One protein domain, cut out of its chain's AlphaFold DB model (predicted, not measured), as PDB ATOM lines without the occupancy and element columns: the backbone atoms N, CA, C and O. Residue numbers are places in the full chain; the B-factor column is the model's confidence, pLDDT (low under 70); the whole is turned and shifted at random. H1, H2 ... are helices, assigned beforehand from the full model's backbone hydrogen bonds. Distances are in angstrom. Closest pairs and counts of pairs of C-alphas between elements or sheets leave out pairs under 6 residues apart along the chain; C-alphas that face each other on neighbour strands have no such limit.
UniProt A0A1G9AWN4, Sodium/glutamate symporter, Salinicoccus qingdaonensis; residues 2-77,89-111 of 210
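This is residues 2 to 77 and 89 to 111 of the 210 residues of the protein "Sodium/glutamate symporter" of Salinicoccus qingdaonensis (UniProt A0A1G9AWN4). A helical hairpin, H3 and H4, is crossed on one face by the long helix H1, and H5 runs slanting past the far end of H4, with residues 105 to 111 sticking out. The small H2 sits at the corner beyond the last residues of H1. The 99 printed residues include five named helices, H1 to H5 in chain order, and no named strand; the class is all helix. The whole is flat, spanning 43 by 40 by 19 A, and only just compact, close to loose, with a radius of gyration of the C-alphas of 15.0 A.

Find C-alpha 2 at (165.366, 154.432, 160.555); from there H1 runs 31.6 A through residues 2 to 23. H2 takes residues 25 to 29, and H3 residues 34 to 47, 20.1 A long. Look next at H4, residues 56 to 75, 29.4 A. H5, residues 89 to 109, covers 29.6 A and ends at C-alpha 109, (144.953, 160.380, 175.618).

H1 touches H3 at a steep tilt of 61 degrees, opposite ways; their closest C-alphas, Gly 17 and Ala 38, are 4.7 A apart. With residues 2 to 10 alone H1 touches H4, closest at the C-alphas of Ala 6 and Ile 62, 5.7 A. H1 and H2 only just touch, only at the corner, with 3 pairs of C-alphas within 8 A. In the hairpin, the C-alphas of Ser 35 and Leu 66 are closest at 5.2 A. Gly 75 and Ser 96 give the closest C-alphas of H4 and H5, 6.1 A. H1 and H5 are apart. In H1 to H5 every O i to N i+4 pair is within hydrogen-bond range.

The C-alphas farthest apart, Gly 49 and Asp 91, are 43.9 A apart. Residues 78 to 88 are not printed; C-alphas 77 and 89 are 12.4 A apart across this cut. Of the links printed whole, none is long. The pLDDT, the model's own confidence, is under 70 at 33 of the printed residues, among them residues 49 to 54, 70 to 77 and 89 to 97.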
ATOM      1  N   SER A   2     166.416 154.197 161.560       68.38
ATOM      2  CA  SER A   2     165.366 154.432 160.555       68.38
ATOM      3  C   SER A   2     164.580 155.732 160.772       68.38
ATOM      4  O   SER A   2     164.571 156.565 159.877       68.38
ATOM      5  N   PHE A   3     164.104 156.011 161.993       72.00
ATOM      6  CA  PHE A   3     163.372 157.254 162.299       72.00
ATOM      7  C   PHE A   3     164.126 158.557 161.964       72.00
ATOM      8  O   PHE A   3     163.558 159.504 161.424       72.00
ATOM      9  N   MET A   4     165.432 158.634 162.248       78.12
ATOM     10  CA  MET A   4     166.228 159.831 161.925       78.12
ATOM     11  C   MET A   4     166.409 160.009 160.413       78.12
ATOM     12  O   MET A   4     166.428 161.138 159.924       78.12
ATOM     13  N   ILE A   5     166.528 158.902 159.676       80.06
ATOM     14  CA  ILE A   5     166.615 158.906 158.213       80.06
ATOM     15  C   ILE A   5     165.260 159.308 157.618       80.06
ATOM     16  O   ILE A   5     165.217 160.191 156.761       80.06
ATOM     17  N   ALA A   6     164.160 158.754 158.138       77.31
ATOM     18  CA  ALA A   6     162.784 159.103 157.789       77.31
ATOM     19  C   ALA A   6     162.532 160.609 157.948       77.31
ATOM     20  O   ALA A   6     162.076 161.286 157.024       77.31
ATOM     21  N   PHE A   7     162.915 161.158 159.102       78.69
ATOM     22  CA  PHE A   7     162.781 162.578 159.410       78.69
ATOM     23  C   PHE A   7     163.632 163.458 158.481       78.69
ATOM     24  O   PHE A   7     163.165 164.497 157.999       78.69
ATOM     25  N   GLY A   8     164.869 163.040 158.194       81.75
ATOM     26  CA  GLY A   8     165.760 163.733 157.264       81.75
ATOM     27  C   GLY A   8     165.207 163.772 155.836       81.75
ATOM     28  O   GLY A   8     165.179 164.834 155.210       81.75
ATOM     29  N   LEU A   9     164.694 162.640 155.347       81.25
ATOM     30  CA  LEU A   9     164.078 162.530 154.023       81.25
ATOM     31  C   LEU A   9     162.799 163.360 153.920       81.25
ATOM     32  O   LEU A   9     162.657 164.158 152.993       81.25
ATOM     33  N   ALA A  10     161.908 163.251 154.904       80.00
ATOM     34  CA  ALA A  10     160.687 164.047 154.959       80.00
ATOM     35  C   ALA A  10     160.987 165.557 154.976       80.00
ATOM     36  O   ALA A  10     160.329 166.326 154.274       80.00
ATOM     37  N   SER A  11     162.023 165.987 155.703       80.62
ATOM     38  CA  SER A  11     162.465 167.388 155.737       80.62
ATOM     39  C   SER A  11     162.980 167.869 154.375       80.62
ATOM     40  O   SER A  11     162.591 168.943 153.910       80.62
ATOM     41  N   ALA A  12     163.798 167.064 153.689       84.12
ATOM     42  CA  ALA A  12     164.267 167.374 152.337       84.12
ATOM     43  C   ALA A  12     163.098 167.479 151.340       84.12
ATOM     44  O   ALA A  12     163.020 168.420 150.546       84.12
ATOM     45  N   MET A  13     162.139 166.558 151.428       84.50
ATOM     46  CA  MET A  13     160.944 166.539 150.586       84.50
ATOM     47  C   MET A  13     160.015 167.729 150.854       84.50
ATOM     48  O   MET A  13     159.444 168.277 149.912       84.50
ATOM     49  N   LEU A  14     159.905 168.192 152.103       80.88
ATOM     50  CA  LEU A  14     159.179 169.418 152.451       80.88
ATOM     51  C   LEU A  14     159.811 170.662 151.818       80.88
ATOM     52  O   LEU A  14     159.088 171.506 151.283       80.88
ATOM     53  N   CYS A  15     161.142 170.760 151.807       82.12
ATOM     54  CA  CYS A  15     161.853 171.837 151.114       82.12
ATOM     55  C   CYS A  15     161.576 171.818 149.603       82.12
ATOM     56  O   CYS A  15     161.268 172.857 149.014       82.12
ATOM     57  N   VAL A  16     161.609 170.638 148.976       82.25
ATOM     58  CA  VAL A  16     161.266 170.477 147.552       82.25
ATOM     59  C   VAL A  16     159.803 170.848 147.295       82.25
ATOM     60  O   VAL A  16     159.515 171.624 146.381       82.25
ATOM     61  N   GLY A  17     158.880 170.381 148.136       81.44
ATOM     62  CA  GLY A  17     157.462 170.721 148.057       81.44
ATOM     63  C   GLY A  17     157.210 172.228 148.162       81.44
ATOM     64  O   GLY A  17     156.359 172.760 147.449       81.44
ATOM     65  N   LEU A  18     157.982 172.945 148.988       78.00
ATOM     66  CA  LEU A  18     157.882 174.400 149.139       78.00
ATOM     67  C   LEU A  18     158.322 175.125 147.860       78.00
ATOM     68  O   LEU A  18     157.662 176.066 147.408       78.00
ATOM     69  N   ILE A  19     159.413 174.668 147.243       81.06
ATOM     70  CA  ILE A  19     159.908 175.204 145.969       81.06
ATOM     71  C   ILE A  19     158.884 174.959 144.852       81.06
ATOM     72  O   ILE A  19     158.577 175.869 144.081       81.06
ATOM     73  N   ILE A  20     158.299 173.763 144.782       82.31
ATOM     74  CA  ILE A  20     157.262 173.437 143.791       82.31
ATOM     75  C   ILE A  20     156.027 174.318 144.004       82.31
ATOM     76  O   ILE A  20     155.540 174.943 143.060       82.31
ATOM     77  N   ARG A  21     155.557 174.443 145.249       77.75
ATOM     78  CA  ARG A  21     154.402 175.276 145.607       77.75
ATOM     79  C   ARG A  21     154.597 176.748 145.236       77.75
ATOM     80  O   ARG A  21     153.636 177.406 144.846       77.75
ATOM     81  N   THR A  22     155.816 177.276 145.363       80.38
ATOM     82  CA  THR A  22     156.123 178.681 145.039       80.38
ATOM     83  C   THR A  22     156.292 178.930 143.541       80.38
ATOM     84  O   THR A  22     155.916 180.004 143.073       80.38
ATOM     85  N   LYS A  23     156.799 177.950 142.781       82.75
ATOM     86  CA  LYS A  23     157.030 178.073 141.332       82.75
ATOM     87  C   LYS A  23     155.810 177.723 140.476       82.75
ATOM     88  O   LYS A  23     155.632 178.305 139.410       82.75
ATOM     89  N   VAL A  24     154.955 176.803 140.924       85.00
ATOM     90  CA  VAL A  24     153.797 176.338 140.146       85.00
ATOM     91  C   VAL A  24     152.545 177.122 140.540       85.00
ATOM     92  O   VAL A  24     151.893 176.857 141.551       85.00
ATOM     93  N   GLY A  25     152.169 178.088 139.698       73.31
ATOM     94  CA  GLY A  25     151.051 179.002 139.966       73.31
ATOM     95  C   GLY A  25     149.676 178.335 140.120       73.31
ATOM     96  O   GLY A  25     148.784 178.924 140.725       73.31
ATOM     97  N   PHE A  26     149.479 177.127 139.587       79.25
ATOM     98  CA  PHE A  26     148.260 176.328 139.782       79.25
ATOM     99  C   PHE A  26     148.161 175.775 141.212       79.25
ATOM    100  O   PHE A  26     147.178 176.015 141.908       79.25
ATOM    101  N   ILE A  27     149.233 175.140 141.689       72.06
ATOM    102  CA  ILE A  27     149.338 174.557 143.034       72.06
ATOM    103  C   ILE A  27     149.201 175.643 144.110       72.06
ATOM    104  O   ILE A  27     148.496 175.463 145.103       72.06
ATOM    105  N   LYS A  28     149.809 176.813 143.874       68.06
ATOM    106  CA  LYS A  28     149.651 177.994 144.732       68.06
ATOM    107  C   LYS A  28     148.189 178.445 144.844       68.06
ATOM    108  O   LYS A  28     147.754 178.811 145.932       68.06
ATOM    109  N   ARG A  29     147.443 178.429 143.732       67.62
ATOM    110  CA  ARG A  29     146.030 178.850 143.671       67.62
ATOM    111  C   ARG A  29     145.082 177.851 144.333       67.62
ATOM    112  O   ARG A  29     144.118 178.279 144.950       67.62
ATOM    113  N   MET A  30     145.386 176.557 144.262       73.06
ATOM    114  CA  MET A  30     144.610 175.501 144.926       73.06
ATOM    115  C   MET A  30     144.900 175.353 146.427       73.06
ATOM    116  O   MET A  30     144.337 174.469 147.060       73.06
ATOM    117  N   LEU A  31     145.776 176.188 147.005       71.38
ATOM    118  CA  LEU A  31     146.166 176.128 148.421       71.38
ATOM    119  C   LEU A  31     146.654 174.738 148.867       71.38
ATOM    120  O   LEU A  31     146.550 174.393 150.042       71.38
ATOM    121  N   VAL A  32     147.234 173.958 147.946       74.06
ATOM    122  CA  VAL A  32     147.710 172.607 148.258       74.06
ATOM    123  C   VAL A  32     148.799 172.701 149.335       74.06
ATOM    124  O   VAL A  32     149.772 173.450 149.150       74.06
ATOM    125  N   PRO A  33     148.660 171.981 150.465       77.38
ATOM    126  CA  PRO A  33     149.660 172.003 151.521       77.38
ATOM    127  C   PRO A  33     151.020 171.510 151.025       77.38
ATOM    128  O   PRO A  33     151.120 170.556 150.254       77.38
ATOM    129  N   THR A  34     152.091 172.141 151.510       78.81
ATOM    130  CA  THR A  34     153.475 171.781 151.162       78.81
ATOM    131  C   THR A  34     153.789 170.316 151.479       78.81
ATOM    132  O   THR A  34     154.487 169.653 150.720       78.81
ATOM    133  N   SER A  35     153.232 169.804 152.573       80.25
ATOM    134  CA  SER A  35     153.317 168.413 153.022       80.25
ATOM    135  C   SER A  35     152.666 167.410 152.068       80.25
ATOM    136  O   SER A  35     153.212 166.330 151.873       80.25
ATOM    137  N   VAL A  36     151.551 167.768 151.424       79.12
ATOM    138  CA  VAL A  36     150.891 166.911 150.423       79.12
ATOM    139  C   VAL A  36     151.764 166.795 149.172       79.12
ATOM    140  O   VAL A  36     151.986 165.700 148.663       79.12
ATOM    141  N   ILE A  37     152.335 167.913 148.717       81.81
ATOM    142  CA  ILE A  37     153.281 167.932 147.589       81.81
ATOM    143  C   ILE A  37     154.535 167.127 147.940       81.81
ATOM    144  O   ILE A  37     155.007 166.337 147.127       81.81
ATOM    145  N   ALA A  38     155.052 167.298 149.160       79.50
ATOM    146  CA  ALA A  38     156.176 166.525 149.668       79.50
ATOM    147  C   ALA A  38     155.863 165.024 149.678       79.50
ATOM    148  O   ALA A  38     156.687 164.255 149.206       79.50
ATOM    149  N   GLY A  39     154.670 164.607 150.114       81.38
ATOM    150  CA  GLY A  39     154.249 163.203 150.101       81.38
ATOM    151  C   GLY A  39     154.236 162.595 148.698       81.38
ATOM    152  O   GLY A  39     154.759 161.502 148.503       81.38
ATOM    153  N   ILE A  40     153.732 163.333 147.702       82.81
ATOM    154  CA  ILE A  40     153.741 162.904 146.292       82.81
ATOM    155  C   ILE A  40     155.178 162.773 145.772       82.81
ATOM    156  O   ILE A  40     155.527 161.763 145.169       82.81
ATOM    157  N   VAL A  41     156.034 163.766 146.029       82.75
ATOM    158  CA  VAL A  41     157.457 163.713 145.646       82.75
ATOM    159  C   VAL A  41     158.152 162.521 146.305       82.75
ATOM    160  O   VAL A  41     158.896 161.806 145.643       82.75
ATOM    161  N   GLY A  42     157.866 162.274 147.582       79.25
ATOM    162  CA  GLY A  42     158.365 161.123 148.326       79.25
ATOM    163  C   GLY A  42     157.985 159.811 147.704       79.25
ATOM    164  O   GLY A  42     158.852 158.992 147.444       79.25
ATOM    165  N   PHE A  43     156.702 159.643 147.396       80.44
ATOM    166  CA  PHE A  43     156.209 158.444 146.739       80.44
ATOM    167  C   PHE A  43     157.017 158.122 145.472       80.44
ATOM    168  O   PHE A  43     157.459 156.986 145.310       80.44
ATOM    169  N   PHE A  44     157.298 159.111 144.620       81.81
ATOM    170  CA  PHE A  44     158.124 158.894 143.428       81.81
ATOM    171  C   PHE A  44     159.593 158.601 143.752       81.81
ATOM    172  O   PHE A  44     160.154 157.676 143.178       81.81
ATOM    173  N   VAL A  45     160.212 159.339 144.677       80.25
ATOM    174  CA  VAL A  45     161.627 159.146 145.057       80.25
ATOM    175  C   VAL A  45     161.865 157.778 145.700       80.25
ATOM    176  O   VAL A  45     162.876 157.129 145.435       80.25
ATOM    177  N   MET A  46     160.926 157.320 146.526       74.50
ATOM    178  CA  MET A  46     161.009 156.035 147.216       74.50
ATOM    179  C   MET A  46     160.782 154.858 146.255       74.50
ATOM    180  O   MET A  46     161.365 153.798 146.447       74.50
ATOM    181  N   ASN A  47     160.005 155.056 145.182       76.12
ATOM    182  CA  ASN A  47     159.758 154.037 144.154       76.12
ATOM    183  C   ASN A  47     160.733 154.092 142.961       76.12
ATOM    184  O   ASN A  47     160.760 153.166 142.156       76.12
ATOM    185  N   SER A  48     161.549 155.142 142.821       77.25
ATOM    186  CA  SER A  48     162.468 155.298 141.681       77.25
ATOM    187  C   SER A  48     163.805 154.566 141.846       77.25
ATOM    188  O   SER A  48     164.675 154.699 140.987       77.25
ATOM    189  N   GLY A  49     164.018 153.860 142.962       69.38
ATOM    190  CA  GLY A  49     165.275 153.163 143.259       69.38
ATOM    191  C   GLY A  49     166.468 154.084 143.551       69.38
ATOM    192  O   GLY A  49     167.593 153.603 143.650       69.38
ATOM    193  N   LEU A  50     166.246 155.400 143.704       67.94
ATOM    194  CA  LEU A  50     167.312 156.366 144.018       67.94
ATOM    195  C   LEU A  50     167.862 156.198 145.442       67.94
ATOM    196  O   LEU A  50     168.978 156.623 145.727       67.94
ATOM    197  N   ILE A  51     167.063 155.620 146.339       67.00
ATOM    198  CA  ILE A  51     167.397 155.405 147.744       67.00
ATOM    199  C   ILE A  51     167.160 153.924 148.030       67.00
ATOM    200  O   ILE A  51     166.030 153.452 148.021       67.00
ATOM    201  N   THR A  52     168.236 153.181 148.256       61.56
ATOM    202  CA  THR A  52     168.233 151.710 148.306       61.56
ATOM    203  C   THR A  52     167.956 151.124 149.696       61.56
ATOM    204  O   THR A  52     168.037 149.914 149.872       61.56
ATOM    205  N   ALA A  53     167.619 151.959 150.684       63.59
ATOM    206  CA  ALA A  53     167.466 151.574 152.093       63.59
ATOM    207  C   ALA A  53     166.074 151.912 152.658       63.59
ATOM    208  O   ALA A  53     165.969 152.434 153.766       63.59
ATOM    209  N   ILE A  54     165.015 151.687 151.875       67.38
ATOM    210  CA  ILE A  54     163.644 152.033 152.263       67.38
ATOM    211  C   ILE A  54     162.820 150.776 152.535       67.38
ATOM    212  O   ILE A  54     162.615 149.970 151.631       67.38
ATOM    213  N   ASP A  55     162.317 150.648 153.763       72.88
ATOM    214  CA  ASP A  55     161.336 149.645 154.180       72.88
ATOM    215  C   ASP A  55     159.912 150.244 154.273       72.88
ATOM    216  O   ASP A  55     159.699 151.459 154.170       72.88
ATOM    217  N   SER A  56     158.903 149.378 154.417       73.94
ATOM    218  CA  SER A  56     157.495 149.786 154.552       73.94
ATOM    219  C   SER A  56     157.222 150.557 155.846       73.94
ATOM    220  O   SER A  56     156.334 151.408 155.876       73.94
ATOM    221  N   GLU A  57     157.998 150.300 156.896       77.38
ATOM    222  CA  GLU A  57     157.895 150.981 158.187       77.38
ATOM    223  C   GLU A  57     158.314 152.454 158.067       77.38
ATOM    224  O   GLU A  57     157.558 153.347 158.452       77.38
ATOM    225  N   MET A  58     159.435 152.739 157.401       75.31
ATOM    226  CA  MET A  58     159.886 154.104 157.137       75.31
ATOM    227  C   MET A  58     158.918 154.869 156.225       75.31
ATOM    228  O   MET A  58     158.765 156.084 156.366       75.31
ATOM    229  N   TYR A  59     158.217 154.185 155.314       75.62
ATOM    230  CA  TYR A  59     157.138 154.804 154.540       75.62
ATOM    231  C   TYR A  59     155.979 155.255 155.435       75.62
ATOM    232  O   TYR A  59     155.531 156.399 155.325       75.62
ATOM    233  N   ILE A  60     155.534 154.399 156.359       78.12
ATOM    234  CA  ILE A  60     154.483 154.734 157.328       78.12
ATOM    235  C   ILE A  60     154.926 155.907 158.214       78.12
ATOM    236  O   ILE A  60     154.148 156.844 158.412       78.12
ATOM    237  N   GLU A  61     156.175 155.919 158.685       81.19
ATOM    238  CA  GLU A  61     156.729 157.022 159.483       81.19
ATOM    239  C   GLU A  61     156.749 158.351 158.708       81.19
ATOM    240  O   GLU A  61     156.284 159.374 159.218       81.19
ATOM    241  N   ILE A  62     157.230 158.348 157.457       79.81
ATOM    242  CA  ILE A  62     157.277 159.546 156.603       79.81
ATOM    243  C   ILE A  62     155.864 160.076 156.342       79.81
ATOM    244  O   ILE A  62     155.620 161.276 156.482       79.81
ATOM    245  N   VAL A  63     154.919 159.201 155.986       75.56
ATOM    246  CA  VAL A  63     153.526 159.590 155.721       75.56
ATOM    247  C   VAL A  63     152.877 160.166 156.980       75.56
ATOM    248  O   VAL A  63     152.261 161.232 156.915       75.56
ATOM    249  N   THR A  64     153.076 159.527 158.132       77.38
ATOM    250  CA  THR A  64     152.541 159.984 159.425       77.38
ATOM    251  C   THR A  64     153.100 161.355 159.809       77.38
ATOM    252  O   THR A  64     152.353 162.244 160.236       77.38
ATOM    253  N   LEU A  65     154.399 161.578 159.596       80.12
ATOM    254  CA  LEU A  65     155.049 162.858 159.868       80.12
ATOM    255  C   LEU A  65     154.518 163.968 158.948       80.12
ATOM    256  O   LEU A  65     154.143 165.043 159.421       80.12
ATOM    257  N   LEU A  66     154.433 163.713 157.639       76.06
ATOM    258  CA  LEU A  66     153.919 164.680 156.664       76.06
ATOM    259  C   LEU A  66     152.436 165.008 156.902       76.06
ATOM    260  O   LEU A  66     152.032 166.171 156.797       76.06
ATOM    261  N   PHE A  67     151.627 164.015 157.274       78.12
ATOM    262  CA  PHE A  67     150.229 164.209 157.655       78.12
ATOM    263  C   PHE A  67     150.112 165.109 158.890       78.12
ATOM    264  O   PHE A  67     149.425 166.131 158.846       78.12
ATOM    265  N   THR A  68     150.877 164.821 159.943       71.62
ATOM    266  CA  THR A  68     150.904 165.622 161.179       71.62
ATOM    267  C   THR A  68     151.291 167.080 160.911       71.62
ATOM    268  O   THR A  68     150.620 168.009 161.369       71.62
ATOM    269  N   VAL A  69     152.321 167.312 160.087       73.94
ATOM    270  CA  VAL A  69     152.761 168.662 159.689       73.94
ATOM    271  C   VAL A  69     151.670 169.426 158.923       73.94
ATOM    272  O   VAL A  69     151.578 170.652 159.042       73.94
ATOM    273  N   THR A  70     150.807 168.731 158.175       68.56
ATOM    274  CA  THR A  70     149.674 169.344 157.457       68.56
ATOM    275  C   THR A  70     148.682 169.987 158.421       68.56
ATOM    276  O   THR A  70     148.321 171.147 158.235       68.56
ATOM    277  N   PHE A  71     148.290 169.278 159.481       66.25
ATOM    278  CA  PHE A  71     147.321 169.780 160.462       66.25
ATOM    279  C   PHE A  71     147.883 170.920 161.311       66.25
ATOM    280  O   PHE A  71     147.199 171.923 161.521       66.25
ATOM    281  N   ILE A  72     149.162 170.833 161.695       67.12
ATOM    282  CA  ILE A  72     149.864 171.944 162.356       67.12
ATOM    283  C   ILE A  72     149.873 173.188 161.449       67.12
ATOM    284  O   ILE A  72     149.636 174.305 161.909       67.12
ATOM    285  N   SER A  73     150.096 173.001 160.143       60.62
ATOM    286  CA  SER A  73     150.154 174.096 159.166       60.62
ATOM    287  C   SER A  73     148.787 174.720 158.869       60.62
ATOM    288  O   SER A  73     148.711 175.931 158.681       60.62
ATOM    289  N   ILE A  74     147.707 173.931 158.851       63.44
ATOM    290  CA  ILE A  74     146.335 174.439 158.673       63.44
ATOM    291  C   ILE A  74     145.950 175.347 159.849       63.44
ATOM    292  O   ILE A  74     145.394 176.424 159.629       63.44
ATOM    293  N   GLY A  75     146.341 174.980 161.073       55.72
ATOM    294  CA  GLY A  75     146.169 175.824 162.259       55.72
ATOM    295  C   GLY A  75     146.968 177.138 162.233       55.72
ATOM    296  O   GLY A  75     146.625 178.094 162.923       55.72
ATOM    297  N   LEU A  76     148.016 177.226 161.409       54.84
ATOM    298  CA  LEU A  76     148.844 178.428 161.240       54.84
ATOM    299  C   LEU A  76     148.322 179.395 160.164       54.84
ATOM    300  O   LEU A  76     148.855 180.497 160.018       54.84
ATOM    301  N   THR A  77     147.290 179.016 159.406       54.97
ATOM    302  CA  THR A  77     146.707 179.871 158.363       54.97
ATOM    303  C   THR A  77     145.781 180.915 158.992       54.97
ATOM    304  O   THR A  77     144.637 180.629 159.334       54.97
ATOM    305  N   GLY A  89     153.357 188.063 165.853       58.38
ATOM    306  CA  GLY A  89     153.995 186.751 165.654       58.38
ATOM    307  C   GLY A  89     153.912 185.857 166.904       58.38
ATOM    308  O   GLY A  89     153.920 184.634 166.803       58.38
ATOM    309  N   ARG A  90     153.735 186.471 168.083       56.00
ATOM    310  CA  ARG A  90     153.511 185.810 169.367       56.00
ATOM    311  C   ARG A  90     152.116 185.178 169.484       56.00
ATOM    312  O   ARG A  90     152.008 184.123 170.097       56.00
ATOM    313  N   ASP A  91     151.075 185.764 168.896       53.34
ATOM    314  CA  ASP A  91     149.702 185.231 168.937       53.34
ATOM    315  C   ASP A  91     149.535 184.043 167.988       53.34
ATOM    316  O   ASP A  91     148.932 183.035 168.351       53.34
ATOM    317  N   VAL A  92     150.165 184.118 166.812       58.06
ATOM    318  CA  VAL A  92     150.229 182.998 165.861       58.06
ATOM    319  C   VAL A  92     151.018 181.829 166.458       58.06
ATOM    320  O   VAL A  92     150.553 180.695 166.403       58.06
ATOM    321  N   ALA A  93     152.164 182.102 167.096       60.38
ATOM    322  CA  ALA A  93     152.959 181.080 167.783       60.38
ATOM    323  C   ALA A  93     152.220 180.447 168.977       60.38
ATOM    324  O   ALA A  93     152.317 179.244 169.195       60.38
ATOM    325  N   LYS A  94     151.454 181.233 169.745       63.03
ATOM    326  CA  LYS A  94     150.612 180.711 170.832       63.03
ATOM    327  C   LYS A  94     149.466 179.847 170.310       63.03
ATOM    328  O   LYS A  94     149.187 178.815 170.907       63.03
ATOM    329  N   GLY A  95     148.823 180.241 169.209       59.41
ATOM    330  CA  GLY A  95     147.742 179.471 168.589       59.41
ATOM    331  C   GLY A  95     148.215 178.127 168.033       59.41
ATOM    332  O   GLY A  95     147.559 177.110 168.247       59.41
ATOM    333  N   SER A  96     149.381 178.096 167.384       59.06
ATOM    334  CA  SER A  96     149.966 176.857 166.865       59.06
ATOM    335  C   SER A  96     150.525 175.947 167.947       59.06
ATOM    336  O   SER A  96     150.326 174.737 167.864       59.06
ATOM    337  N   LEU A  97     151.154 176.503 168.987       64.50
ATOM    338  CA  LEU A  97     151.515 175.736 170.180       64.50
ATOM    339  C   LEU A  97     150.267 175.185 170.870       64.50
ATOM    340  O   LEU A  97     150.252 174.012 171.212       64.50
ATOM    341  N   GLY A  98     149.210 175.987 171.011       71.12
ATOM    342  CA  GLY A  98     147.931 175.557 171.575       71.12
ATOM    343  C   GLY A  98     147.325 174.391 170.800       71.12
ATOM    344  O   GLY A  98     147.084 173.342 171.383       71.12
ATOM    345  N   MET A  99     147.163 174.521 169.481       60.38
ATOM    346  CA  MET A  99     146.625 173.444 168.641       60.38
ATOM    347  C   MET A  99     147.523 172.208 168.604       60.38
ATOM    348  O   MET A  99     147.020 171.095 168.723       60.38
ATOM    349  N   GLY A 100     148.841 172.386 168.477       63.97
ATOM    350  CA  GLY A 100     149.795 171.280 168.506       63.97
ATOM    351  C   GLY A 100     149.748 170.526 169.832       63.97
ATOM    352  O   GLY A 100     149.768 169.299 169.838       63.97
ATOM    353  N   PHE A 101     149.620 171.247 170.946       75.38
ATOM    354  CA  PHE A 101     149.495 170.663 172.276       75.38
ATOM    355  C   PHE A 101     148.150 169.958 172.454       75.38
ATOM    356  O   PHE A 101     148.131 168.814 172.888       75.38
ATOM    357  N   THR A 102     147.037 170.573 172.045       69.69
ATOM    358  CA  THR A 102     145.707 169.948 172.080       69.69
ATOM    359  C   THR A 102     145.668 168.659 171.260       69.69
ATOM    360  O   THR A 102     145.152 167.657 171.737       69.69
ATOM    361  N   TRP A 103     146.249 168.658 170.060       64.62
ATOM    362  CA  TRP A 103     146.255 167.496 169.170       64.62
ATOM    363  C   TRP A 103     147.169 166.374 169.673       64.62
ATOM    364  O   TRP A 103     146.759 165.217 169.705       64.62
ATOM    365  N   ASN A 104     148.379 166.708 170.142       69.25
ATOM    366  CA  ASN A 104     149.278 165.723 170.752       69.25
ATOM    367  C   ASN A 104     148.699 165.151 172.047       69.25
ATOM    368  O   ASN A 104     148.812 163.953 172.271       69.25
ATOM    369  N   ILE A 105     148.056 165.977 172.878       75.75
ATOM    370  CA  ILE A 105     147.370 165.500 174.082       75.75
ATOM    371  C   ILE A 105     146.212 164.588 173.708       75.75
ATOM    372  O   ILE A 105     146.107 163.519 174.285       75.75
ATOM    373  N   LEU A 106     145.367 164.964 172.746       70.88
ATOM    374  CA  LEU A 106     144.258 164.112 172.315       70.88
ATOM    375  C   LEU A 106     144.752 162.742 171.851       70.88
ATOM    376  O   LEU A 106     144.223 161.743 172.323       70.88
ATOM    377  N   TYR A 107     145.799 162.684 171.021       67.62
ATOM    378  CA  TYR A 107     146.386 161.409 170.596       67.62
ATOM    379  C   TYR A 107     147.057 160.634 171.729       67.62
ATOM    380  O   TYR A 107     146.922 159.415 171.797       67.62
ATOM    381  N   ALA A 108     147.759 161.320 172.631       71.25
ATOM    382  CA  ALA A 108     148.352 160.689 173.806       71.25
ATOM    383  C   ALA A 108     147.288 160.173 174.790       71.25
ATOM    384  O   ALA A 108     147.546 159.221 175.521       71.25
ATOM    385  N   LEU A 109     146.097 160.782 174.803       74.94
ATOM    386  CA  LEU A 109     144.953 160.380 175.618       74.94
ATOM    387  C   LEU A 109     144.038 159.367 174.925       74.94
ATOM    388  O   LEU A 109     143.266 158.717 175.620       74.94
ATOM    389  N   THR A 110     144.113 159.182 173.603       70.81
ATOM    390  CA  THR A 110     143.351 158.141 172.893       70.81
ATOM    391  C   THR A 110     143.494 156.751 173.528       70.81
ATOM    392  O   THR A 110     142.466 156.120 173.723       70.81
ATOM    393  N   PRO A 111     144.691 156.262 173.919       65.81
ATOM    394  CA  PRO A 111     144.802 154.977 174.616       65.81
ATOM    395  C   PRO A 111     144.347 155.014 176.086       65.81
ATOM    396  O   PRO A 111     144.292 153.969 176.721       65.81
TER     397      PRO A 111